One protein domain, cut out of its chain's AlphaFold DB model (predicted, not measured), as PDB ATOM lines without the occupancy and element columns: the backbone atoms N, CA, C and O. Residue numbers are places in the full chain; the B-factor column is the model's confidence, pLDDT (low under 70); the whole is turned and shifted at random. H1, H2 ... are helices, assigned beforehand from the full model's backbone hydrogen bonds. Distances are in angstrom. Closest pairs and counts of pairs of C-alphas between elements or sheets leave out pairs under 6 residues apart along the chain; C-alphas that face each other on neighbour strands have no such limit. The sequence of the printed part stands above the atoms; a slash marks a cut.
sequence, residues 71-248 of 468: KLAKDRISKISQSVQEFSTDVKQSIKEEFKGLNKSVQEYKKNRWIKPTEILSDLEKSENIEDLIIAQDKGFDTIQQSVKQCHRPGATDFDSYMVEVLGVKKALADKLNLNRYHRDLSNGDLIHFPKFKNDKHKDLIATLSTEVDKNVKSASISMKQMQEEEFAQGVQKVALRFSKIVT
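Overview. This is residues 71 to 248 of the 468 residues of an uncharacterized protein of Candidatus Gastranaerophilales bacterium HUM_1 (UniProt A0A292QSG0). H6, the longest helix, lies side by side with H1 and H5 in a long up-and-down bundle, each running against the one before; beyond one end, past H2, the hairpin of H3 and H4 lengthens it. The printed part has 178 residues with six named helices, H1 to H6 in chain order: all helix. It is extended, radius of gyration of the C-alphas 29.1 A, spanning 108 by 30 by 16 A.

Along the chain. H6, residues 203 to 248, is 67.1 A long and ends at C-alpha 248 (-25.345, -10.806, 39.480). H5, residues 158 to 192, is 50.9 A; H1, residues 71 to 101, is 45.7 A and begins at C-alpha 71 (-49.796, -46.785, 0.128). H2 has residues 103 to 113, H3 117 to 126, H4 130 to 149.

Arrangement. H6 touches H1, C-alphas Ile 77 and Val 213 closest at 6.2 A, and H5, Ile 192 and Ser 210 closest at 5.3 A. Residues 243 to 246 of H6 only just touch H2, with 3 pairs of C-alphas within 8 A, Val 106 and Phe 243 closest at 6.2 A. H3 and H4 are apart from H6. Every O i to N i+4 pair is within hydrogen-bond range in H2, H4 and H6; H1 has 26 of 27, H3 4 of 6, H5 28 of 31.

Size, cuts and confidence. The printed part has no cut and no long link. Residues 152 to 157 stand free; pLDDT is under 70 at 150 to 155.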
ATOM      1  N   LYS A  71     -50.738 -46.345  -0.911       86.81
ATOM      2  CA  LYS A  71     -49.796 -46.785   0.128       86.81
ATOM      3  C   LYS A  71     -48.414 -46.148  -0.065       86.81
ATOM      4  O   LYS A  71     -47.852 -45.662   0.906       86.81
ATOM      5  N   LEU A  72     -47.936 -46.026  -1.305       87.06
ATOM      6  CA  LEU A  72     -46.698 -45.309  -1.623       87.06
ATOM      7  C   LEU A  72     -46.749 -43.837  -1.179       87.06
ATOM      8  O   LEU A  72     -45.776 -43.341  -0.619       87.06
ATOM      9  N   ALA A  73     -47.875 -43.149  -1.392       89.50
ATOM     10  CA  ALA A  73     -48.071 -41.778  -0.922       89.50
ATOM     11  C   ALA A  73     -47.995 -41.679   0.610       89.50
ATOM     12  O   ALA A  73     -47.258 -40.848   1.134       89.50
ATOM     13  N   LYS A  74     -48.679 -42.581   1.330       91.38
ATOM     14  CA  LYS A  74     -48.611 -42.650   2.800       91.38
ATOM     15  C   LYS A  74     -47.191 -42.895   3.307       91.38
ATOM     16  O   LYS A  74     -46.755 -42.212   4.228       91.38
ATOM     17  N   ASP A  75     -46.461 -43.822   2.692       91.31
ATOM     18  CA  ASP A  75     -45.078 -44.124   3.076       91.31
ATOM     19  C   ASP A  75     -44.156 -42.915   2.843       91.31
ATOM     20  O   ASP A  75     -43.284 -42.628   3.660       91.31
ATOM     21  N   ARG A  76     -44.362 -42.169   1.750       93.38
ATOM     22  CA  ARG A  76     -43.622 -40.932   1.450       93.38
ATOM     23  C   ARG A  76     -43.922 -39.824   2.456       93.38
ATOM     24  O   ARG A  76     -42.985 -39.230   2.973       93.38
ATOM     25  N   ILE A  77     -45.194 -39.597   2.787       93.31
ATOM     26  CA  ILE A  77     -45.596 -38.635   3.828       93.31
ATOM     27  C   ILE A  77     -44.976 -39.017   5.180       93.31
ATOM     28  O   ILE A  77     -44.429 -38.160   5.865       93.31
ATOM     29  N   SER A  78     -44.980 -40.306   5.533       93.44
ATOM     30  CA  SER A  78     -44.333 -40.800   6.755       93.44
ATOM     31  C   SER A  78     -42.828 -40.497   6.784       93.44
ATOM     32  O   SER A  78     -42.317 -39.994   7.783       93.44
ATOM     33  N   LYS A  79     -42.116 -40.713   5.667       94.56
ATOM     34  CA  LYS A  79     -40.687 -40.373   5.541       94.56
ATOM     35  C   LYS A  79     -40.415 -38.877   5.682       94.56
ATOM     36  O   LYS A  79     -39.438 -38.509   6.326       94.56
ATOM     37  N   ILE A  80     -41.272 -38.024   5.116       93.69
ATOM     38  CA  ILE A  80     -41.171 -36.566   5.278       93.69
ATOM     39  C   ILE A  80     -41.296 -36.208   6.765       93.69
ATOM     40  O   ILE A  80     -40.440 -35.507   7.299       93.69
ATOM     41  N   SER A  81     -42.301 -36.751   7.458       93.12
ATOM     42  CA  SER A  81     -42.484 -36.535   8.899       93.12
ATOM     43  C   SER A  81     -41.287 -37.016   9.725       93.12
ATOM     44  O   SER A  81     -40.850 -36.311  10.633       93.12
ATOM     45  N   GLN A  82     -40.718 -38.179   9.395       95.31
ATOM     46  CA  GLN A  82     -39.508 -38.686  10.046       95.31
ATOM     47  C   GLN A  82     -38.308 -37.751   9.812       95.31
ATOM     48  O   GLN A  82     -37.597 -37.427  10.758       95.31
ATOM     49  N   SER A  83     -38.121 -37.254   8.587       94.12
ATOM     50  CA  SER A  83     -37.049 -36.307   8.248       94.12
ATOM     51  C   SER A  83     -37.131 -35.018   9.078       94.12
ATOM     52  O   SER A  83     -36.112 -34.534   9.569       94.12
ATOM     53  N   VAL A  84     -38.346 -34.500   9.308       95.25
ATOM     54  CA  VAL A  84     -38.594 -33.334  10.178       95.25
ATOM     55  C   VAL A  84     -38.213 -33.625  11.636       95.25
ATOM     56  O   VAL A  84     -37.586 -32.787  12.286       95.25
ATOM     57  N   GLN A  85     -38.556 -34.807  12.158       94.81
ATOM     58  CA  GLN A  85     -38.217 -35.216  13.531       94.81
ATOM     59  C   GLN A  85     -36.709 -35.411  13.731       94.81
ATOM     60  O   GLN A  85     -36.148 -34.960  14.733       94.81
ATOM     61  N   GLU A  86     -36.043 -36.054  12.774       94.62
ATOM     62  CA  GLU A  86     -34.588 -36.220  12.777       94.62
ATOM     63  C   GLU A  86     -33.892 -34.861  12.731       94.62
ATOM     64  O   GLU A  86     -33.046 -34.585  13.576       94.62
ATOM     65  N   PHE A  87     -34.316 -33.965  11.831       96.00
ATOM     66  CA  PHE A  87     -33.778 -32.607  11.773       96.00
ATOM     67  C   PHE A  87     -33.974 -31.852  13.091       96.00
ATOM     68  O   PHE A  87     -33.037 -31.230  13.587       96.00
ATOM     69  N   SER A  88     -35.157 -31.937  13.711       94.88
ATOM     70  CA  SER A  88     -35.382 -31.332  15.030       94.88
ATOM     71  C   SER A  88     -34.413 -31.868  16.086       94.88
ATOM     72  O   SER A  88     -33.979 -31.103  16.949       94.88
ATOM     73  N   THR A  89     -34.092 -33.162  16.042       95.69
ATOM     74  CA  THR A  89     -33.166 -33.791  16.989       95.69
ATOM     75  C   THR A  89     -31.737 -33.307  16.743       95.69
ATOM     76  O   THR A  89     -31.065 -32.890  17.689       95.69
ATOM     77  N   ASP A  90     -31.313 -33.261  15.477       94.44
ATOM     78  CA  ASP A  90     -30.001 -32.760  15.052       94.44
ATOM     79  C   ASP A  90     -29.791 -31.300  15.484       94.44
ATOM     80  O   ASP A  90     -28.744 -30.956  16.039       94.44
ATOM     81  N   VAL A  91     -30.793 -30.438  15.266       96.38
ATOM     82  CA  VAL A  91     -30.766 -29.016  15.649       96.38
ATOM     83  C   VAL A  91     -30.600 -28.865  17.160       96.38
ATOM     84  O   VAL A  91     -29.676 -28.184  17.610       96.38
ATOM     85  N   LYS A  92     -31.454 -29.534  17.948       95.62
ATOM     86  CA  LYS A  92     -31.419 -29.483  19.419       95.62
ATOM     87  C   LYS A  92     -30.068 -29.918  19.970       95.62
ATOM     88  O   LYS A  92     -29.507 -29.249  20.842       95.62
ATOM     89  N   GLN A  93     -29.538 -31.029  19.462       95.75
ATOM     90  CA  GLN A  93     -28.259 -31.560  19.914       95.75
ATOM     91  C   GLN A  93     -27.104 -30.634  19.522       95.75
ATOM     92  O   GLN A  93     -26.298 -30.285  20.383       95.75
ATOM     93  N   SER A  94     -27.073 -30.162  18.273       95.12
ATOM     94  CA  SER A  94     -26.001 -29.288  17.787       95.12
ATOM     95  C   SER A  94     -25.965 -27.959  18.546       95.12
ATOM     96  O   SER A  94     -24.902 -27.531  18.990       95.12
ATOM     97  N   ILE A  95     -27.122 -27.321  18.764       94.75
ATOM     98  CA  ILE A  95     -27.203 -26.070  19.537       94.75
ATOM     99  C   ILE A  95     -26.726 -26.304  20.970       94.75
ATOM    100  O   ILE A  95     -25.921 -25.530  21.486       94.75
ATOM    101  N   LYS A  96     -27.172 -27.387  21.613       93.44
ATOM    102  CA  LYS A  96     -26.760 -27.727  22.978       93.44
ATOM    103  C   LYS A  96     -25.248 -27.940  23.098       93.44
ATOM    104  O   LYS A  96     -24.669 -27.509  24.094       93.44
ATOM    105  N   GLU A  97     -24.629 -28.624  22.142       93.88
ATOM    106  CA  GLU A  97     -23.194 -28.923  22.147       93.88
ATOM    107  C   GLU A  97     -22.343 -27.676  21.910       93.88
ATOM    108  O   GLU A  97     -21.481 -27.371  22.733       93.88
ATOM    109  N   GLU A  98     -22.630 -26.909  20.858       93.56
ATOM    110  CA  GLU A  98     -21.858 -25.707  20.522       93.56
ATOM    111  C   GLU A  98     -21.977 -24.644  21.622       93.56
ATOM    112  O   GLU A  98     -20.987 -24.075  22.084       93.56
ATOM    113  N   PHE A  99     -23.185 -24.436  22.158       94.38
ATOM    114  CA  PHE A  99     -23.408 -23.442  23.210       94.38
ATOM    115  C   PHE A  99     -22.816 -23.886  24.557       94.38
ATOM    116  O   PHE A  99     -22.564 -23.053  25.430       94.38
ATOM    117  N   LYS A 100     -22.533 -25.184  24.752       91.38
ATOM    118  CA  LYS A 100     -21.791 -25.670  25.928       91.38
ATOM    119  C   LYS A 100     -20.354 -25.139  25.936       91.38
ATOM    120  O   LYS A 100     -19.822 -24.904  27.025       91.38
ATOM    121  N   GLY A 101     -19.755 -24.909  24.764       88.44
ATOM    122  CA  GLY A 101     -18.411 -24.338  24.619       88.44
ATOM    123  C   GLY A 101     -18.264 -22.961  25.274       88.44
ATOM    124  O   GLY A 101     -17.253 -22.688  25.923       88.44
ATOM    125  N   LEU A 102     -19.335 -22.160  25.256       93.00
ATOM    126  CA  LEU A 102     -19.396 -20.827  25.871       93.00
ATOM    127  C   LEU A 102     -19.238 -20.843  27.401       93.00
ATOM    128  O   LEU A 102     -19.068 -19.798  28.028       93.00
ATOM    129  N   ASN A 103     -19.289 -22.017  28.044       90.81
ATOM    130  CA  ASN A 103     -19.029 -22.132  29.478       90.81
ATOM    131  C   ASN A 103     -17.610 -21.686  29.850       90.81
ATOM    132  O   ASN A 103     -17.406 -21.245  30.978       90.81
ATOM    133  N   LYS A 104     -16.638 -21.793  28.936       89.06
ATOM    134  CA  LYS A 104     -15.267 -21.342  29.192       89.06
ATOM    135  C   LYS A 104     -15.240 -19.849  29.538       89.06
ATOM    136  O   LYS A 104     -14.708 -19.498  30.587       89.06
ATOM    137  N   SER A 105     -15.911 -19.018  28.746       88.38
ATOM    138  CA  SER A 105     -16.011 -17.569  28.958       88.38
ATOM    139  C   SER A 105     -16.739 -17.226  30.261       88.38
ATOM    140  O   SER A 105     -16.330 -16.329  30.992       88.38
ATOM    141  N   VAL A 106     -17.761 -18.012  30.629       90.56
ATOM    142  CA  VAL A 106     -18.438 -17.884  31.935       90.56
ATOM    143  C   VAL A 106     -17.472 -18.163  33.096       90.56
ATOM    144  O   VAL A 106     -17.458 -17.425  34.082       90.56
ATOM    145  N   GLN A 107     -16.666 -19.229  33.007       90.19
ATOM    146  CA  GLN A 107     -15.690 -19.567  34.050       90.19
ATOM    147  C   GLN A 107     -14.554 -18.548  34.125       90.19
ATOM    148  O   GLN A 107     -14.108 -18.221  35.222       90.19
ATOM    149  N   GLU A 108     -14.104 -18.032  32.986       88.25
ATOM    150  CA  GLU A 108     -13.072 -17.001  32.920       88.25
ATOM    151  C   GLU A 108     -13.550 -15.691  33.551       88.25
ATOM    152  O   GLU A 108     -12.864 -15.148  34.419       88.25
ATOM    153  N   TYR A 109     -14.769 -15.250  33.218       87.75
ATOM    154  CA  TYR A 109     -15.402 -14.110  33.879       87.75
ATOM    155  C   TYR A 109     -15.445 -14.310  35.396       87.75
ATOM    156  O   TYR A 109     -15.007 -13.445  36.153       87.75
ATOM    157  N   LYS A 110     -15.917 -15.481  35.850       87.88
ATOM    158  CA  LYS A 110     -15.973 -15.799  37.277       87.88
ATOM    159  C   LYS A 110     -14.580 -15.734  37.904       87.88
ATOM    160  O   LYS A 110     -14.398 -15.018  38.876       87.88
ATOM    161  N   LYS A 111     -13.583 -16.412  37.335       86.75
ATOM    162  CA  LYS A 111     -12.207 -16.448  37.857       86.75
ATOM    163  C   LYS A 111     -11.602 -15.049  38.017       86.75
ATOM    164  O   LYS A 111     -10.950 -14.794  39.022       86.75
ATOM    165  N   ASN A 112     -11.837 -14.158  37.057       83.25
ATOM    166  CA  ASN A 112     -11.240 -12.822  37.047       83.25
ATOM    167  C   ASN A 112     -11.941 -11.833  37.996       83.25
ATOM    168  O   ASN A 112     -11.365 -10.806  38.340       83.25
ATOM    169  N   ARG A 113     -13.184 -12.117  38.407       82.81
ATOM    170  CA  ARG A 113     -14.034 -11.189  39.173       82.81
ATOM    171  C   ARG A 113     -14.411 -11.681  40.564       82.81
ATOM    172  O   ARG A 113     -15.004 -10.939  41.343       82.81
ATOM    173  N   TRP A 114     -14.156 -12.948  40.861       86.12
ATOM    174  CA  TRP A 114     -14.559 -13.552  42.118       86.12
ATOM    175  C   TRP A 114     -13.599 -13.146  43.231       86.12
ATOM    176  O   TRP A 114     -12.483 -13.659  43.324       86.12
ATOM    177  N   ILE A 115     -14.053 -12.239  44.094       89.44
ATOM    178  CA  ILE A 115     -13.359 -11.949  45.347       89.44
ATOM    179  C   ILE A 115     -13.492 -13.129  46.310       89.44
ATOM    180  O   ILE A 115     -14.404 -13.946  46.199       89.44
ATOM    181  N   LYS A 116     -12.580 -13.229  47.275       90.62
ATOM    182  CA  LYS A 116     -12.609 -14.272  48.301       90.62
ATOM    183  C   LYS A 116     -12.906 -13.639  49.663       90.62
ATOM    184  O   LYS A 116     -11.977 -13.155  50.309       90.62
ATOM    185  N   PRO A 117     -14.177 -13.629  50.112       92.25
ATOM    186  CA  PRO A 117     -14.560 -12.939  51.342       92.25
ATOM    187  C   PRO A 117     -13.809 -13.454  52.569       92.25
ATOM    188  O   PRO A 117     -13.402 -12.666  53.408       92.25
ATOM    189  N   THR A 118     -13.559 -14.761  52.659       92.00
ATOM    190  CA  THR A 118     -12.824 -15.365  53.782       92.00
ATOM    191  C   THR A 118     -11.391 -14.845  53.900       92.00
ATOM    192  O   THR A 118     -10.933 -14.583  55.008       92.00
ATOM    193  N   GLU A 119     -10.695 -14.652  52.777       90.62
ATOM    194  CA  GLU A 119      -9.343 -14.078  52.765       90.62
ATOM    195  C   GLU A 119      -9.379 -12.591  53.146       90.62
ATOM    196  O   GLU A 119      -8.568 -12.147  53.950       90.62
ATOM    197  N   ILE A 120     -10.367 -11.842  52.639       92.25
ATOM    198  CA  ILE A 120     -10.545 -10.410  52.931       92.25
ATOM    199  C   ILE A 120     -10.896 -10.165  54.408       92.25
ATOM    200  O   ILE A 120     -10.389  -9.230  55.021       92.25
ATOM    201  N   LEU A 121     -11.763 -10.996  54.991       94.69
ATOM    202  CA  LEU A 121     -12.277 -10.818  56.353       94.69
ATOM    203  C   LEU A 121     -11.347 -11.413  57.423       94.69
ATOM    204  O   LEU A 121     -11.409 -10.984  58.572       94.69
ATOM    205  N   SER A 122     -10.467 -12.354  57.061       93.56
ATOM    206  CA  SER A 122      -9.533 -13.020  57.986       93.56
ATOM    207  C   SER A 122      -8.650 -12.028  58.747       93.56
ATOM    208  O   SER A 122      -8.484 -12.160  59.958       93.56
ATOM    209  N   ASP A 123      -8.080 -11.039  58.057       91.06
ATOM    210  CA  ASP A 123      -7.182 -10.058  58.685       91.06
ATOM    211  C   ASP A 123      -7.947  -9.208  59.716       91.06
ATOM    212  O   ASP A 123      -7.481  -9.001  60.840       91.06
ATOM    213  N   LEU A 124      -9.180  -8.812  59.383       93.25
ATOM    214  CA  LEU A 124     -10.070  -8.080  60.285       93.25
ATOM    215  C   LEU A 124     -10.431  -8.923  61.521       93.25
ATOM    216  O   LEU A 124     -10.442  -8.425  62.646       93.25
ATOM    217  N   GLU A 125     -10.709 -10.215  61.338       92.31
ATOM    218  CA  GLU A 125     -11.058 -11.150  62.416       92.31
ATOM    219  C   GLU A 125      -9.889 -11.457  63.352       92.31
ATOM    220  O   GLU A 125     -10.104 -11.591  64.557       92.31
ATOM    221  N   LYS A 126      -8.661 -11.495  62.835       93.38
ATOM    222  CA  LYS A 126      -7.445 -11.753  63.620       93.38
ATOM    223  C   LYS A 126      -6.871 -10.513  64.297       93.38
ATOM    224  O   LYS A 126      -6.050 -10.657  65.186       93.38
ATOM    225  N   SER A 127      -7.304  -9.316  63.902       94.06
ATOM    226  CA  SER A 127      -6.826  -8.064  64.498       94.06
ATOM    227  C   SER A 127      -7.110  -8.015  66.006       94.06
ATOM    228  O   SER A 127      -8.275  -8.137  66.419       94.06
ATOM    229  N   GLU A 128      -6.051  -7.827  66.801       92.44
ATOM    230  CA  GLU A 128      -6.075  -7.811  68.274       92.44
ATOM    231  C   GLU A 128      -6.077  -6.394  68.865       92.44
ATOM    232  O   GLU A 128      -6.524  -6.198  69.994       92.44
ATOM    233  N   ASN A 129      -5.633  -5.400  68.094       93.75
ATOM    234  CA  ASN A 129      -5.640  -3.985  68.462       93.75
ATOM    235  C   ASN A 129      -6.374  -3.138  67.407       93.75
ATOM    236  O   ASN A 129      -6.792  -3.631  66.354       93.75
ATOM    237  N   ILE A 130      -6.572  -1.859  67.729       93.75
ATOM    238  CA  ILE A 130      -7.377  -0.935  66.926       93.75
ATOM    239  C   ILE A 130      -6.649  -0.550  65.642       93.75
ATOM    240  O   ILE A 130      -7.274  -0.494  64.586       93.75
ATOM    241  N   GLU A 131      -5.344  -0.295  65.708       92.25
ATOM    242  CA  GLU A 131      -4.522   0.054  64.551       92.25
ATOM    243  C   GLU A 131      -4.597  -1.027  63.470       92.25
ATOM    244  O   GLU A 131      -4.959  -0.732  62.328       92.25
ATOM    245  N   ASP A 132      -4.340  -2.278  63.849       94.44
ATOM    246  CA  ASP A 132      -4.386  -3.429  62.950       94.44
ATOM    247  C   ASP A 132      -5.788  -3.622  62.372       94.44
ATOM    248  O   ASP A 132      -5.934  -3.895  61.181       94.44
ATOM    249  N   LEU A 133      -6.829  -3.401  63.183       94.62
ATOM    250  CA  LEU A 133      -8.216  -3.508  62.740       94.62
ATOM    251  C   LEU A 133      -8.560  -2.471  61.661       94.62
ATOM    252  O   LEU A 133      -9.205  -2.813  60.668       94.62
ATOM    253  N   ILE A 134      -8.125  -1.218  61.827       93.50
ATOM    254  CA  ILE A 134      -8.332  -0.156  60.829       93.50
ATOM    255  C   ILE A 134      -7.536  -0.445  59.555       93.50
ATOM    256  O   ILE A 134      -8.078  -0.314  58.456       93.50
ATOM    257  N   ILE A 135      -6.283  -0.888  59.684       93.19
ATOM    258  CA  ILE A 135      -5.444  -1.267  58.539       93.19
ATOM    259  C   ILE A 135      -6.080  -2.432  57.771       93.19
ATOM    260  O   ILE A 135      -6.171  -2.380  56.543       93.19
ATOM    261  N   ALA A 136      -6.558  -3.461  58.474       94.56
ATOM    262  CA  ALA A 136      -7.225  -4.610  57.875       94.56
ATOM    263  C   ALA A 136      -8.530  -4.211  57.170       94.56
ATOM    264  O   ALA A 136      -8.792  -4.675  56.058       94.56
ATOM    265  N   GLN A 137      -9.321  -3.315  57.769       94.50
ATOM    266  CA  GLN A 137     -10.531  -2.788  57.138       94.50
ATOM    267  C   GLN A 137     -10.203  -2.024  55.846       94.50
ATOM    268  O   GLN A 137     -10.798  -2.312  54.804       94.50
ATOM    269  N   ASP A 138      -9.258  -1.080  55.892       93.00
ATOM    270  CA  ASP A 138      -8.855  -0.283  54.727       93.00
ATOM    271  C   ASP A 138      -8.313  -1.188  53.604       93.00
ATOM    272  O   ASP A 138      -8.780  -1.107  52.466       93.00
ATOM    273  N   LYS A 139      -7.437  -2.146  53.939       93.00
ATOM    274  CA  LYS A 139      -6.916  -3.158  53.002       93.00
ATOM    275  C   LYS A 139      -8.033  -3.999  52.375       93.00
ATOM    276  O   LYS A 139      -7.971  -4.325  51.186       93.00
ATOM    277  N   GLY A 140      -9.055  -4.359  53.152       94.25
ATOM    278  CA  GLY A 140     -10.209  -5.108  52.663       94.25
ATOM    279  C   GLY A 140     -10.998  -4.333  51.607       94.25
ATOM    280  O   GLY A 140     -11.271  -4.865  50.528       94.25
ATOM    281  N   PHE A 141     -11.297  -3.057  51.866       93.25
ATOM    282  CA  PHE A 141     -11.952  -2.186  50.886       93.25
ATOM    283  C   PHE A 141     -11.096  -1.959  49.638       93.25
ATOM    284  O   PHE A 141     -11.628  -2.027  48.527       93.25
ATOM    285  N   ASP A 142      -9.786  -1.763  49.795       90.62
ATOM    286  CA  ASP A 142      -8.859  -1.604  48.671       90.62
ATOM    287  C   ASP A 142      -8.817  -2.857  47.788       90.62
ATOM    288  O   ASP A 142      -8.889  -2.756  46.562       90.62
ATOM    289  N   THR A 143      -8.784  -4.045  48.396       90.81
ATOM    290  CA  THR A 143      -8.801  -5.331  47.678       90.81
ATOM    291  C   THR A 143     -10.082  -5.488  46.855       90.81
ATOM    292  O   THR A 143     -10.032  -5.843  45.672       90.81
ATOM    293  N   ILE A 144     -11.241  -5.170  47.446       90.75
ATOM    294  CA  ILE A 144     -12.529  -5.185  46.738       90.75
ATOM    295  C   ILE A 144     -12.505  -4.181  45.578       90.75
ATOM    296  O   ILE A 144     -12.878  -4.516  44.454       90.75
ATOM    297  N   GLN A 145     -12.041  -2.955  45.828       86.81
ATOM    298  CA  GLN A 145     -12.028  -1.890  44.831       86.81
ATOM    299  C   GLN A 145     -11.094  -2.208  43.655       86.81
ATOM    300  O   GLN A 145     -11.448  -1.945  42.504       86.81
ATOM    301  N   GLN A 146      -9.927  -2.803  43.910       84.38
ATOM    302  CA  GLN A 146      -9.006  -3.253  42.863       84.38
ATOM    303  C   GLN A 146      -9.648  -4.325  41.976       84.38
ATOM    304  O   GLN A 146      -9.601  -4.202  40.750       84.38
ATOM    305  N   SER A 147     -10.323  -5.312  42.577       82.25
ATOM    306  CA  SER A 147     -11.050  -6.348  41.832       82.25
ATOM    307  C   SER A 147     -12.163  -5.761  40.955       82.25
ATOM    308  O   SER A 147     -12.345  -6.176  39.814       82.25
ATOM    309  N   VAL A 148     -12.873  -4.738  41.438       79.88
ATOM    310  CA  VAL A 148     -13.926  -4.062  40.662       79.88
ATOM    311  C   VAL A 148     -13.349  -3.196  39.528       79.88
ATOM    312  O   VAL A 148     -13.958  -3.100  38.461       79.88
ATOM    313  N   LYS A 149     -12.175  -2.581  39.723       74.25
ATOM    314  CA  LYS A 149     -11.565  -1.630  38.778       74.25
ATOM    315  C   LYS A 149     -10.791  -2.236  37.613       74.25
ATOM    316  O   LYS A 149     -10.824  -1.631  36.547       74.25
ATOM    317  N   GLN A 150     -10.119  -3.384  37.771       64.94
ATOM    318  CA  GLN A 150      -9.328  -4.110  36.733       64.94
ATOM    319  C   GLN A 150     -10.113  -4.555  35.468       64.94
ATOM    320  O   GLN A 150      -9.768  -5.481  34.744       64.94
ATOM    321  N   CYS A 151     -11.259  -3.951  35.249       57.78
ATOM    322  CA  CYS A 151     -12.510  -4.662  35.142       57.78
ATOM    323  C   CYS A 151     -13.602  -3.684  34.665       57.78
ATOM    324  O   CYS A 151     -14.580  -4.081  34.037       57.78
ATOM    325  N   HIS A 152     -13.411  -2.385  34.888       61.84
ATOM    326  CA  HIS A 152     -14.114  -1.343  34.161       61.84
ATOM    327  C   HIS A 152     -13.291  -0.986  32.917       61.84
ATOM    328  O   HIS A 152     -12.148  -0.548  33.037       61.84
ATOM    329  N   ARG A 153     -13.852  -1.195  31.722       61.12
ATOM    330  CA  ARG A 153     -13.272  -0.732  30.456       61.12
ATOM    331  C   ARG A 153     -14.238   0.271  29.826       61.12
ATOM    332  O   ARG A 153     -15.440   0.018  29.863       61.12
ATOM    333  N   PRO A 154     -13.757   1.392  29.264       61.31
ATOM    334  CA  PRO A 154     -14.603   2.245  28.441       61.31
ATOM    335  C   PRO A 154     -15.175   1.437  27.266       61.31
ATOM    336  O   PRO A 154     -14.430   0.700  26.617       61.31
ATOM    337  N   GLY A 155     -16.468   1.589  26.976       67.88
ATOM    338  CA  GLY A 155     -17.123   0.942  25.836       67.88
ATOM    339  C   GLY A 155     -18.056  -0.207  26.225       67.88
ATOM    340  O   GLY A 155     -18.828  -0.080  27.169       67.88
ATOM    341  N   ALA A 156     -18.030  -1.287  25.440       71.12
ATOM    342  CA  ALA A 156     -18.947  -2.417  25.575       71.12
ATOM    343  C   ALA A 156     -18.798  -3.120  26.927       71.12
ATOM    344  O   ALA A 156     -17.689  -3.295  27.439       71.12
ATOM    345  N   THR A 157     -19.917  -3.568  27.487       78.19
ATOM    346  CA  THR A 157     -19.897  -4.268  28.770       78.19
ATOM    347  C   THR A 157     -19.391  -5.693  28.631       78.19
ATOM    348  O   THR A 157     -19.311  -6.250  27.532       78.19
ATOM    349  N   ASP A 158     -19.073  -6.328  29.759       80.12
ATOM    350  CA  ASP A 158     -18.732  -7.753  29.766       80.12
ATOM    351  C   ASP A 158     -19.894  -8.603  29.222       80.12
ATOM    352  O   ASP A 158     -19.671  -9.623  28.573       80.12
ATOM    353  N   PHE A 159     -21.138  -8.165  29.451       86.06
ATOM    354  CA  PHE A 159     -22.328  -8.822  28.916       86.06
ATOM    355  C   PHE A 159     -22.435  -8.646  27.402       86.06
ATOM    356  O   PHE A 159     -22.629  -9.636  26.701       86.06
ATOM    357  N   ASP A 160     -22.225  -7.437  26.881       84.06
ATOM    358  CA  ASP A 160     -22.184  -7.204  25.431       84.06
ATOM    359  C   ASP A 160     -21.087  -8.032  24.760       84.06
ATOM    360  O   ASP A 160     -21.326  -8.683  23.744       84.06
ATOM    361  N   SER A 161     -19.899  -8.061  25.367       87.12
ATOM    362  CA  SER A 161     -18.752  -8.826  24.870       87.12
ATOM    363  C   SER A 161     -19.067 -10.323  24.810       87.12
ATOM    364  O   SER A 161     -18.791 -10.977  23.804       87.12
ATOM    365  N   TYR A 162     -19.717 -10.860  25.846       91.38
ATOM    366  CA  TYR A 162     -20.186 -12.243  25.855       91.38
ATOM    367  C   TYR A 162     -21.263 -12.496  24.791       91.38
ATOM    368  O   TYR A 162     -21.223 -13.505  24.089       91.38
ATOM    369  N   MET A 163     -22.207 -11.569  24.609       91.75
ATOM    370  CA  MET A 163     -23.255 -11.711  23.595       91.75
ATOM    371  C   MET A 163     -22.704 -11.678  22.167       91.75
ATOM    372  O   MET A 163     -23.236 -12.374  21.305       91.75
ATOM    373  N   VAL A 164     -21.619 -10.945  21.905       91.12
ATOM    374  CA  VAL A 164     -20.912 -11.007  20.615       91.12
ATOM    375  C   VAL A 164     -20.370 -12.417  20.357       91.12
ATOM    376  O   VAL A 164     -20.551 -12.942  19.257       91.12
ATOM    377  N   GLU A 165     -19.780 -13.067  21.363       92.94
ATOM    378  CA  GLU A 165     -19.308 -14.456  21.255       92.94
ATOM    379  C   GLU A 165     -20.471 -15.427  20.984       92.94
ATOM    380  O   GLU A 165     -20.410 -16.239  20.058       92.94
ATOM    381  N   VAL A 166     -21.575 -15.286  21.730       94.81
ATOM    382  CA  VAL A 166     -22.806 -16.077  21.546       94.81
ATOM    383  C   VAL A 166     -23.338 -15.946  20.115       94.81
ATOM    384  O   VAL A 166     -23.684 -16.944  19.478       94.81
ATOM    385  N   LEU A 167     -23.401 -14.721  19.586       93.31
ATOM    386  CA  LEU A 167     -23.878 -14.459  18.227       93.31
ATOM    387  C   LEU A 167     -22.912 -14.989  17.159       93.31
ATOM    388  O   LEU A 167     -23.370 -15.458  16.115       93.31
ATOM    389  N   GLY A 168     -21.605 -14.978  17.430       94.31
ATOM    390  CA  GLY A 168     -20.595 -15.616  16.587       94.31
ATOM    391  C   GLY A 168     -20.823 -17.124  16.455       94.31
ATOM    392  O   GLY A 168     -20.920 -17.635  15.337       94.31
ATOM    393  N   VAL A 169     -21.010 -17.820  17.584       94.75
ATOM    394  CA  VAL A 169     -21.330 -19.260  17.609       94.75
ATOM    395  C   VAL A 169     -22.655 -19.543  16.901       94.75
ATOM    396  O   VAL A 169     -22.729 -20.446  16.066       94.75
ATOM    397  N   LYS A 170     -23.695 -18.739  17.165       95.56
ATOM    398  CA  LYS A 170     -24.992 -18.851  16.479       95.56
ATOM    399  C   LYS A 170     -24.828 -18.771  14.962       95.56
ATOM    400  O   LYS A 170     -25.400 -19.598  14.259       95.56
ATOM    401  N   LYS A 171     -24.079 -17.784  14.461       94.94
ATOM    402  CA  LYS A 171     -23.876 -17.583  13.020       94.94
ATOM    403  C   LYS A 171     -23.180 -18.789  12.387       94.94
ATOM    404  O   LYS A 171     -23.705 -19.342  11.429       94.94
ATOM    405  N   ALA A 172     -22.066 -19.234  12.970       93.44
ATOM    406  CA  ALA A 172     -21.317 -20.388  12.468       93.44
ATOM    407  C   ALA A 172     -22.170 -21.670  12.441       93.44
ATOM    408  O   ALA A 172     -22.153 -22.423  11.466       93.44
ATOM    409  N   LEU A 173     -22.969 -21.902  13.486       95.06
ATOM    410  CA  LEU A 173     -23.854 -23.062  13.548       95.06
ATOM    411  C   LEU A 173     -25.043 -22.950  12.581       95.06
ATOM    412  O   LEU A 173     -25.462 -23.955  12.001       95.06
ATOM    413  N   ALA A 174     -25.591 -21.748  12.386       94.81
ATOM    414  CA  ALA A 174     -26.715 -21.526  11.482       94.81
ATOM    415  C   ALA A 174     -26.366 -21.918  10.044       94.81
ATOM    416  O   ALA A 174     -27.186 -22.556   9.389       94.81
ATOM    417  N   ASP A 175     -25.152 -21.621   9.581       93.00
ATOM    418  CA  ASP A 175     -24.692 -21.997   8.240       93.00
ATOM    419  C   ASP A 175     -24.671 -23.526   8.056       93.00
ATOM    420  O   ASP A 175     -25.209 -24.049   7.076       93.00
ATOM    421  N   LYS A 176     -24.158 -24.265   9.050       93.62
ATOM    422  CA  LYS A 176     -24.144 -25.740   9.053       93.62
ATOM    423  C   LYS A 176     -25.557 -26.334   9.049       93.62
ATOM    424  O   LYS A 176     -25.838 -27.265   8.293       93.62
ATOM    425  N   LEU A 177     -26.455 -25.805   9.882       94.88
ATOM    426  CA  LEU A 177     -27.837 -26.291   9.975       94.88
ATOM    427  C   LEU A 177     -28.666 -25.928   8.739       94.88
ATOM    428  O   LEU A 177     -29.469 -26.745   8.294       94.88
ATOM    429  N   ASN A 178     -28.433 -24.758   8.138       94.88
ATOM    430  CA  ASN A 178     -29.068 -24.359   6.883       94.88
ATOM    431  C   ASN A 178     -28.682 -25.299   5.735       94.88
ATOM    432  O   ASN A 178     -29.552 -25.674   4.950       94.88
ATOM    433  N   LEU A 179     -27.415 -25.720   5.660       93.75
ATOM    434  CA  LEU A 179     -26.968 -26.700   4.669       93.75
ATOM    435  C   LEU A 179     -27.632 -28.070   4.884       93.75
ATOM    436  O   LEU A 179     -28.138 -28.663   3.935       93.75
ATOM    437  N   ASN A 180     -27.700 -28.553   6.133       94.12
ATOM    438  CA  ASN A 180     -28.409 -29.798   6.463       94.12
ATOM    439  C   ASN A 180     -29.901 -29.711   6.080       94.12
ATOM    440  O   ASN A 180     -30.421 -30.599   5.403       94.12
ATOM    441  N   ARG A 181     -30.574 -28.603   6.424       95.50
ATOM    442  CA  ARG A 181     -31.970 -28.360   6.031       95.50
ATOM    443  C   ARG A 181     -32.137 -28.389   4.516       95.50
ATOM    444  O   ARG A 181     -33.035 -29.064   4.032       95.50
ATOM    445  N   TYR A 182     -31.255 -27.720   3.773       95.19
ATOM    446  CA  TYR A 182     -31.288 -27.703   2.311       95.19
ATOM    447  C   TYR A 182     -31.187 -29.114   1.712       95.19
ATOM    448  O   TYR A 182     -31.980 -29.473   0.845       95.19
ATOM    449  N   HIS A 183     -30.274 -29.954   2.210       94.12
ATOM    450  CA  HIS A 183     -30.180 -31.348   1.766       94.12
ATOM    451  C   HIS A 183     -31.453 -32.148   2.066       94.12
ATOM    452  O   HIS A 183     -31.900 -32.928   1.226       94.12
ATOM    453  N   ARG A 184     -32.068 -31.944   3.237       93.81
ATOM    454  CA  ARG A 184     -33.335 -32.599   3.588       93.81
ATOM    455  C   ARG A 184     -34.506 -32.093   2.745       93.81
ATOM    456  O   ARG A 184     -35.335 -32.905   2.345       93.81
ATOM    457  N   ASP A 185     -34.555 -30.800   2.437       92.56
ATOM    458  CA  ASP A 185     -35.561 -30.205   1.549       92.56
ATOM    459  C   ASP A 185     -35.482 -30.809   0.141       92.56
ATOM    460  O   ASP A 185     -36.513 -31.193  -0.412       92.56
ATOM    461  N   LEU A 186     -34.270 -30.986  -0.404       92.12
ATOM    462  CA  LEU A 186     -34.060 -31.679  -1.681       92.12
ATOM    463  C   LEU A 186     -34.538 -33.136  -1.625       92.12
ATOM    464  O   LEU A 186     -35.369 -33.539  -2.438       92.12
ATOM    465  N   SER A 187     -34.087 -33.906  -0.627       92.50
ATOM    466  CA  SER A 187     -34.490 -35.312  -0.468       92.50
ATOM    467  C   SER A 187     -36.000 -35.480  -0.273       92.50
ATOM    468  O   SER A 187     -36.580 -36.464  -0.732       92.50
ATOM    469  N   ASN A 188     -36.658 -34.535   0.405       92.56
ATOM    470  CA  ASN A 188     -38.111 -34.517   0.551       92.56
ATOM    471  C   ASN A 188     -38.798 -34.162  -0.780       92.56
ATOM    472  O   ASN A 188     -39.805 -34.781  -1.121       92.56
ATOM    473  N   GLY A 189     -38.248 -33.213  -1.543       90.25
ATOM    474  CA  GLY A 189     -38.734 -32.827  -2.871       90.25
ATOM    475  C   GLY A 189     -38.765 -33.992  -3.862       90.25
ATOM    476  O   GLY A 189     -39.762 -34.178  -4.560       90.25
ATOM    477  N   ASP A 190     -37.752 -34.859  -3.838       90.25
ATOM    478  CA  ASP A 190     -37.701 -36.058  -4.687       90.25
ATOM    479  C   ASP A 190     -38.888 -37.014  -4.451       90.25
ATOM    480  O   ASP A 190     -39.318 -37.743  -5.354       90.25
ATOM    481  N   LEU A 191     -39.486 -36.994  -3.253       91.00
ATOM    482  CA  LEU A 191     -40.635 -37.835  -2.909       91.00
ATOM    483  C   LEU A 191     -41.930 -37.396  -3.607       91.00
ATOM    484  O   LEU A 191     -42.890 -38.170  -3.622       91.00
ATOM    485  N   ILE A 192     -41.979 -36.213  -4.223       89.88
ATOM    486  CA  ILE A 192     -43.150 -35.737  -4.979       89.88
ATOM    487  C   ILE A 192     -43.341 -36.563  -6.259       89.88
ATOM    488  O   ILE A 192     -44.465 -36.773  -6.711       89.88
ATOM    489  N   HIS A 193     -42.266 -37.098  -6.839       85.88
ATOM    490  CA  HIS A 193     -42.317 -37.735  -8.154       85.88
ATOM    491  C   HIS A 193     -42.824 -39.180  -8.088       85.88
ATOM    492  O   HIS A 193     -42.167 -40.079  -7.557       85.88
ATOM    493  N   PHE A 194     -44.025 -39.438  -8.607       85.44
ATOM    494  CA  PHE A 194     -44.605 -40.783  -8.706       85.44
ATOM    495  C   PHE A 194     -44.238 -41.478 -10.031       85.44
ATOM    496  O   PHE A 194     -44.051 -40.809 -11.051       85.44
ATOM    497  N   PRO A 195     -44.154 -42.823 -10.050       80.44
ATOM    498  CA  PRO A 195     -43.882 -43.570 -11.274       80.44
ATOM    499  C   PRO A 195     -45.022 -43.416 -12.290       80.44
ATOM    500  O   PRO A 195     -46.201 -43.472 -11.934       80.44
ATOM    501  N   LYS A 196     -44.668 -43.277 -13.573       76.69
ATOM    502  CA  LYS A 196     -45.630 -43.262 -14.685       76.69
ATOM    503  C   LYS A 196     -46.023 -44.695 -15.058       76.69
ATOM    504  O   LYS A 196     -45.162 -45.564 -15.175       76.69
ATOM    505  N   PHE A 197     -47.314 -44.942 -15.276       74.06
ATOM    506  CA  PHE A 197     -47.810 -46.226 -15.783       74.06
ATOM    507  C   PHE A 197     -47.947 -46.191 -17.308       74.06
ATOM    508  O   PHE A 197     -48.136 -45.129 -17.899       74.06
ATOM    509  N   LYS A 198     -47.881 -47.367 -17.949       74.25
ATOM    510  CA  LYS A 198     -48.144 -47.497 -19.391       74.25
ATOM    511  C   LYS A 198     -49.542 -46.953 -19.723       74.25
ATOM    512  O   LYS A 198     -50.496 -47.232 -18.993       74.25
ATOM    513  N   ASN A 199     -49.646 -46.225 -20.834       70.88
ATOM    514  CA  ASN A 199     -50.885 -45.645 -21.372       70.88
ATOM    515  C   ASN A 199     -51.607 -44.671 -20.418       70.88
ATOM    516  O   ASN A 199     -52.833 -44.657 -20.389       70.88
ATOM    517  N   ASP A 200     -50.877 -43.905 -19.598       75.56
ATOM    518  CA  ASP A 200     -51.452 -42.903 -18.678       75.56
ATOM    519  C   ASP A 200     -52.478 -43.463 -17.667       75.56
ATOM    520  O   ASP A 200     -53.276 -42.735 -17.066       75.56
ATOM    521  N   LYS A 201     -52.438 -44.774 -17.403       75.69
ATOM    522  CA  LYS A 201     -53.326 -45.414 -16.429       75.69
ATOM    523  C   LYS A 201     -53.112 -44.800 -15.035       75.69
ATOM    524  O   LYS A 201     -52.001 -44.816 -14.518       75.69
ATOM    525  N   HIS A 202     -54.186 -44.304 -14.409       82.69
ATOM    526  CA  HIS A 202     -54.188 -43.619 -13.099       82.69
ATOM    527  C   HIS A 202     -53.565 -42.207 -13.056       82.69
ATOM    528  O   HIS A 202     -53.255 -41.733 -11.963       82.69
ATOM    529  N   LYS A 203     -53.420 -41.515 -14.193       87.00
ATOM    530  CA  LYS A 203     -52.860 -40.151 -14.273       87.00
ATOM    531  C   LYS A 203     -53.467 -39.159 -13.271       87.00
ATOM    532  O   LYS A 203     -52.714 -38.511 -12.550       87.00
ATOM    533  N   ASP A 204     -54.793 -39.111 -13.154       88.44
ATOM    534  CA  ASP A 204     -55.470 -38.177 -12.239       88.44
ATOM    535  C   ASP A 204     -55.188 -38.503 -10.769       88.44
ATOM    536  O   ASP A 204     -54.901 -37.621  -9.965       88.44
ATOM    537  N   LEU A 205     -55.185 -39.794 -10.415       87.75
ATOM    538  CA  LEU A 205     -54.834 -40.235  -9.065       87.75
ATOM    539  C   LEU A 205     -53.377 -39.889  -8.733       87.75
ATOM    540  O   LEU A 205     -53.090 -39.468  -7.616       87.75
ATOM    541  N   ILE A 206     -52.463 -40.054  -9.692       89.56
ATOM    542  CA  ILE A 206     -51.057 -39.675  -9.533       89.56
ATOM    543  C   ILE A 206     -50.929 -38.168  -9.318       89.56
ATOM    544  O   ILE A 206     -50.202 -37.761  -8.414       89.56
ATOM    545  N   ALA A 207     -51.641 -37.344 -10.090       89.06
ATOM    546  CA  ALA A 207     -51.630 -35.892  -9.926       89.06
ATOM    547  C   ALA A 207     -52.138 -35.473  -8.533       89.06
ATOM    548  O   ALA A 207     -51.478 -34.691  -7.844       89.06
ATOM    549  N   THR A 208     -53.245 -36.064  -8.073       93.12
ATOM    550  CA  THR A 208     -53.801 -35.815  -6.734       93.12
ATOM    551  C   THR A 208     -52.822 -36.207  -5.628       93.12
ATOM    552  O   THR A 208     -52.528 -35.395  -4.755       93.12
ATOM    553  N   LEU A 209     -52.258 -37.418  -5.680       92.06
ATOM    554  CA  LEU A 209     -51.310 -37.891  -4.663       92.06
ATOM    555  C   LEU A 209     -49.986 -37.114  -4.695       92.06
ATOM    556  O   LEU A 209     -49.406 -36.860  -3.644       92.06
ATOM    557  N   SER A 210     -49.517 -36.698  -5.875       90.38
ATOM    558  CA  SER A 210     -48.325 -35.844  -6.004       90.38
ATOM    559  C   SER A 210     -48.555 -34.487  -5.344       90.38
ATOM    560  O   SER A 210     -47.692 -34.016  -4.612       90.38
ATOM    561  N   THR A 211     -49.737 -33.897  -5.536       94.44
ATOM    562  CA  THR A 211     -50.126 -32.627  -4.901       94.44
ATOM    563  C   THR A 211     -50.222 -32.765  -3.379       94.44
ATOM    564  O   THR A 211     -49.789 -31.884  -2.639       94.44
ATOM    565  N   GLU A 212     -50.755 -33.888  -2.888       94.50
ATOM    566  CA  GLU A 212     -50.819 -34.184  -1.453       94.50
ATOM    567  C   GLU A 212     -49.418 -34.312  -0.830       94.50
ATOM    568  O   GLU A 212     -49.156 -33.748   0.236       94.50
ATOM    569  N   VAL A 213     -48.497 -35.011  -1.501       94.38
ATOM    570  CA  VAL A 213     -47.104 -35.131  -1.048       94.38
ATOM    571  C   VAL A 213     -46.385 -33.779  -1.117       94.38
ATOM    572  O   VAL A 213     -45.757 -33.398  -0.134       94.38
ATOM    573  N   ASP A 214     -46.536 -33.014  -2.202       95.56
ATOM    574  CA  ASP A 214     -45.960 -31.665  -2.355       95.56
ATOM    575  C   ASP A 214     -46.392 -30.720  -1.225       95.56
ATOM    576  O   ASP A 214     -45.566 -30.023  -0.629       95.56
ATOM    577  N   LYS A 215     -47.674 -30.757  -0.833       96.12
ATOM    578  CA  LYS A 215     -48.165 -29.995   0.324       96.12
ATOM    579  C   LYS A 215     -47.411 -30.356   1.610       96.12
ATOM    580  O   LYS A 215     -47.063 -29.462   2.377       96.12
ATOM    581  N   ASN A 216     -47.145 -31.641   1.846       96.38
ATOM    582  CA  ASN A 216     -46.399 -32.090   3.025       96.38
ATOM    583  C   ASN A 216     -44.918 -31.691   2.964       96.38
ATOM    584  O   ASN A 216     -44.372 -31.293   3.989       96.38
ATOM    585  N   VAL A 217     -44.283 -31.727   1.787       95.38
ATOM    586  CA  VAL A 217     -42.903 -31.244   1.594       95.38
ATOM    587  C   VAL A 217     -42.794 -29.757   1.939       95.38
ATOM    588  O   VAL A 217     -41.920 -29.362   2.711       95.38
ATOM    589  N   LYS A 218     -43.716 -28.931   1.432       95.62
ATOM    590  CA  LYS A 218     -43.749 -27.487   1.721       95.62
ATOM    591  C   LYS A 218     -43.953 -27.204   3.207       95.62
ATOM    592  O   LYS A 218     -43.220 -26.398   3.777       95.62
ATOM    593  N   SER A 219     -44.901 -27.894   3.845       95.75
ATOM    594  CA  SER A 219     -45.110 -27.785   5.294       95.75
ATOM    595  C   SER A 219     -43.864 -28.192   6.082       95.75
ATOM    596  O   SER A 219     -43.479 -27.483   7.006       95.75
ATOM    597  N   ALA A 220     -43.197 -29.282   5.694       94.81
ATOM    598  CA  ALA A 220     -41.980 -29.751   6.347       94.81
ATOM    599  C   ALA A 220     -40.845 -28.720   6.290       94.81
ATOM    600  O   ALA A 220     -40.219 -28.463   7.316       94.81
ATOM    601  N   SER A 221     -40.610 -28.088   5.135       94.19
ATOM    602  CA  SER A 221     -39.577 -27.048   4.994       94.19
ATOM    603  C   SER A 221     -39.847 -25.843   5.908       94.19
ATOM    604  O   SER A 221     -38.950 -25.384   6.626       94.19
ATOM    605  N   ILE A 222     -41.106 -25.384   5.974       96.06
ATOM    606  CA  ILE A 222     -41.527 -24.305   6.884       96.06
ATOM    607  C   ILE A 222     -41.305 -24.713   8.344       96.06
ATOM    608  O   ILE A 222     -40.677 -23.964   9.093       96.06
ATOM    609  N   SER A 223     -41.761 -25.905   8.741       95.56
ATOM    610  CA  SER A 223     -41.601 -26.402  10.109       95.56
ATOM    611  C   SER A 223     -40.131 -26.540  10.502       95.56
ATOM    612  O   SER A 223     -39.757 -26.127  11.594       95.56
ATOM    613  N   MET A 224     -39.272 -27.068   9.625       96.31
ATOM    614  CA  MET A 224     -37.833 -27.175   9.894       96.31
ATOM    615  C   MET A 224     -37.193 -25.803  10.116       96.31
ATOM    616  O   MET A 224     -36.424 -25.632  11.061       96.31
ATOM    617  N   LYS A 225     -37.539 -24.804   9.296       95.75
ATOM    618  CA  LYS A 225     -37.051 -23.434   9.482       95.75
ATOM    619  C   LYS A 225     -37.527 -22.826  10.808       95.75
ATOM    620  O   LYS A 225     -36.697 -22.301  11.545       95.75
ATOM    621  N   GLN A 226     -38.818 -22.931  11.120       95.19
ATOM    622  CA  GLN A 226     -39.390 -22.405  12.367       95.19
ATOM    623  C   GLN A 226     -38.745 -23.046  13.599       95.19
ATOM    624  O   GLN A 226     -38.264 -22.333  14.473       95.19
ATOM    625  N   MET A 227     -38.632 -24.378  13.627       94.62
ATOM    626  CA  MET A 227     -37.974 -25.088  14.727       94.62
ATOM    627  C   MET A 227     -36.514 -24.654  14.891       94.62
ATOM    628  O   MET A 227     -36.057 -24.447  16.008       94.62
ATOM    629  N   GLN A 228     -35.771 -24.478  13.795       94.69
ATOM    630  CA  GLN A 228     -34.395 -23.981  13.860       94.69
ATOM    631  C   GLN A 228     -34.324 -22.577  14.485       94.69
ATOM    632  O   GLN A 228     -33.467 -22.327  15.332       94.69
ATOM    633  N   GLU A 229     -35.203 -21.661  14.077       94.88
ATOM    634  CA  GLU A 229     -35.258 -20.294  14.609       94.88
ATOM    635  C   GLU A 229     -35.629 -20.271  16.102       94.88
ATOM    636  O   GLU A 229     -34.964 -19.587  16.885       94.88
ATOM    637  N   GLU A 230     -36.624 -21.063  16.507       94.50
ATOM    638  CA  GLU A 230     -37.066 -21.202  17.898       94.50
ATOM    639  C   GLU A 230     -35.974 -21.793  18.797       94.50
ATOM    640  O   GLU A 230     -35.678 -21.240  19.858       94.50
ATOM    641  N   GLU A 231     -35.320 -22.874  18.366       94.88
ATOM    642  CA  GLU A 231     -34.248 -23.513  19.134       94.88
ATOM    643  C   GLU A 231     -33.030 -22.590  19.284       94.88
ATOM    644  O   GLU A 231     -32.415 -22.534  20.352       94.88
ATOM    645  N   PHE A 232     -32.701 -21.794  18.259       95.25
ATOM    646  CA  PHE A 232     -31.667 -20.767  18.394       95.25
ATOM    647  C   PHE A 232     -32.059 -19.686  19.399       95.25
ATOM    648  O   PHE A 232     -31.219 -19.284  20.205       95.25
ATOM    649  N   ALA A 233     -33.302 -19.201  19.358       91.50
ATOM    650  CA  ALA A 233     -33.780 -18.194  20.302       91.50
ATOM    651  C   ALA A 233     -33.694 -18.711  21.750       91.50
ATOM    652  O   ALA A 233     -33.114 -18.041  22.606       91.50
ATOM    653  N   GLN A 234     -34.162 -19.939  22.000       92.31
ATOM    654  CA  GLN A 234     -34.078 -20.588  23.312       92.31
ATOM    655  C   GLN A 234     -32.627 -20.828  23.753       92.31
ATOM    656  O   GLN A 234     -32.278 -20.588  24.911       92.31
ATOM    657  N   GLY A 235     -31.760 -21.275  22.838       93.50
ATOM    658  CA  GLY A 235     -30.339 -21.485  23.102       93.50
ATOM    659  C   GLY A 235     -29.640 -20.201  23.548       93.50
ATOM    660  O   GLY A 235     -28.967 -20.197  24.582       93.50
ATOM    661  N   VAL A 236     -29.853 -19.102  22.813       92.94
ATOM    662  CA  VAL A 236     -29.297 -17.772  23.121       92.94
ATOM    663  C   VAL A 236     -29.815 -17.266  24.462       92.94
ATOM    664  O   VAL A 236     -29.019 -16.885  25.320       92.94
ATOM    665  N   GLN A 237     -31.127 -17.331  24.682       91.12
ATOM    666  CA  GLN A 237     -31.741 -16.909  25.937       91.12
ATOM    667  C   GLN A 237     -31.161 -17.676  27.134       91.12
ATOM    668  O   GLN A 237     -30.803 -17.088  28.154       91.12
ATOM    669  N   LYS A 238     -30.999 -18.997  27.012       92.38
ATOM    670  CA  LYS A 238     -30.478 -19.846  28.089       92.38
ATOM    671  C   LYS A 238     -29.046 -19.485  28.489       92.38
ATOM    672  O   LYS A 238     -28.735 -19.469  29.683       92.38
ATOM    673  N   VAL A 239     -28.166 -19.215  27.524       93.44
ATOM    674  CA  VAL A 239     -26.779 -18.819  27.828       93.44
ATOM    675  C   VAL A 239     -26.698 -17.386  28.353       93.44
ATOM    676  O   VAL A 239     -25.960 -17.144  29.308       93.44
ATOM    677  N   ALA A 240     -27.526 -16.476  27.833       92.50
ATOM    678  CA  ALA A 240     -27.654 -15.108  28.331       92.50
ATOM    679  C   ALA A 240     -28.102 -15.082  29.807       92.50
ATOM    680  O   ALA A 240     -27.468 -14.432  30.639       92.50
ATOM    681  N   LEU A 241     -29.126 -15.869  30.167       91.75
ATOM    682  CA  LEU A 241     -29.593 -16.056  31.551       91.75
ATOM    683  C   LEU A 241     -28.517 -16.633  32.467       91.75
ATOM    684  O   LEU A 241     -28.377 -16.231  33.624       91.75
ATOM    685  N   ARG A 242     -27.738 -17.590  31.965       91.88
ATOM    686  CA  ARG A 242     -26.648 -18.173  32.743       91.88
ATOM    687  C   ARG A 242     -25.569 -17.139  33.049       91.88
ATOM    688  O   ARG A 242     -25.103 -17.079  34.184       91.88
ATOM    689  N   PHE A 243     -25.169 -16.346  32.059       92.62
ATOM    690  CA  PHE A 243     -24.130 -15.341  32.244       92.62
ATOM    691  C   PHE A 243     -24.606 -14.189  33.135       92.62
ATOM    692  O   PHE A 243     -23.897 -13.809  34.065       92.62
ATOM    693  N   SER A 244     -25.840 -13.706  32.944       90.81
ATOM    694  CA  SER A 244     -26.423 -12.647  33.780       90.81
ATOM    695  C   SER A 244     -26.506 -13.045  35.253       90.81
ATOM    696  O   SER A 244     -26.232 -12.228  36.137       90.81
ATOM    697  N   LYS A 245     -26.807 -14.321  35.533       91.06
ATOM    698  CA  LYS A 245     -26.780 -14.873  36.890       91.06
ATOM    699  C   LYS A 245     -25.386 -14.777  37.507       91.06
ATOM    700  O   LYS A 245     -25.269 -14.276  38.618       91.06
ATOM    701  N   ILE A 246     -24.336 -15.179  36.789       91.38
ATOM    702  CA  ILE A 246     -22.954 -15.083  37.292       91.38
ATOM    703  C   ILE A 246     -22.543 -13.625  37.517       91.38
ATOM    704  O   ILE A 246     -21.975 -13.304  38.559       91.38
ATOM    705  N   VAL A 247     -22.883 -12.725  36.591       89.31
ATOM    706  CA  VAL A 247     -22.658 -11.280  36.756       89.31
ATOM    707  C   VAL A 247     -23.323 -10.773  38.041       89.31
ATOM    708  O   VAL A 247     -22.701 -10.055  38.822       89.31
ATOM    709  N   THR A 248     -24.570 -11.177  38.285       89.38
ATOM    710  CA  THR A 248     -25.345 -10.806  39.480       89.38
ATOM    711  C   THR A 248     -24.745 -11.379  40.758       89.38
ATOM    712  O   THR A 248     -24.589 -10.645  41.728       89.38
TER     713      THR A 248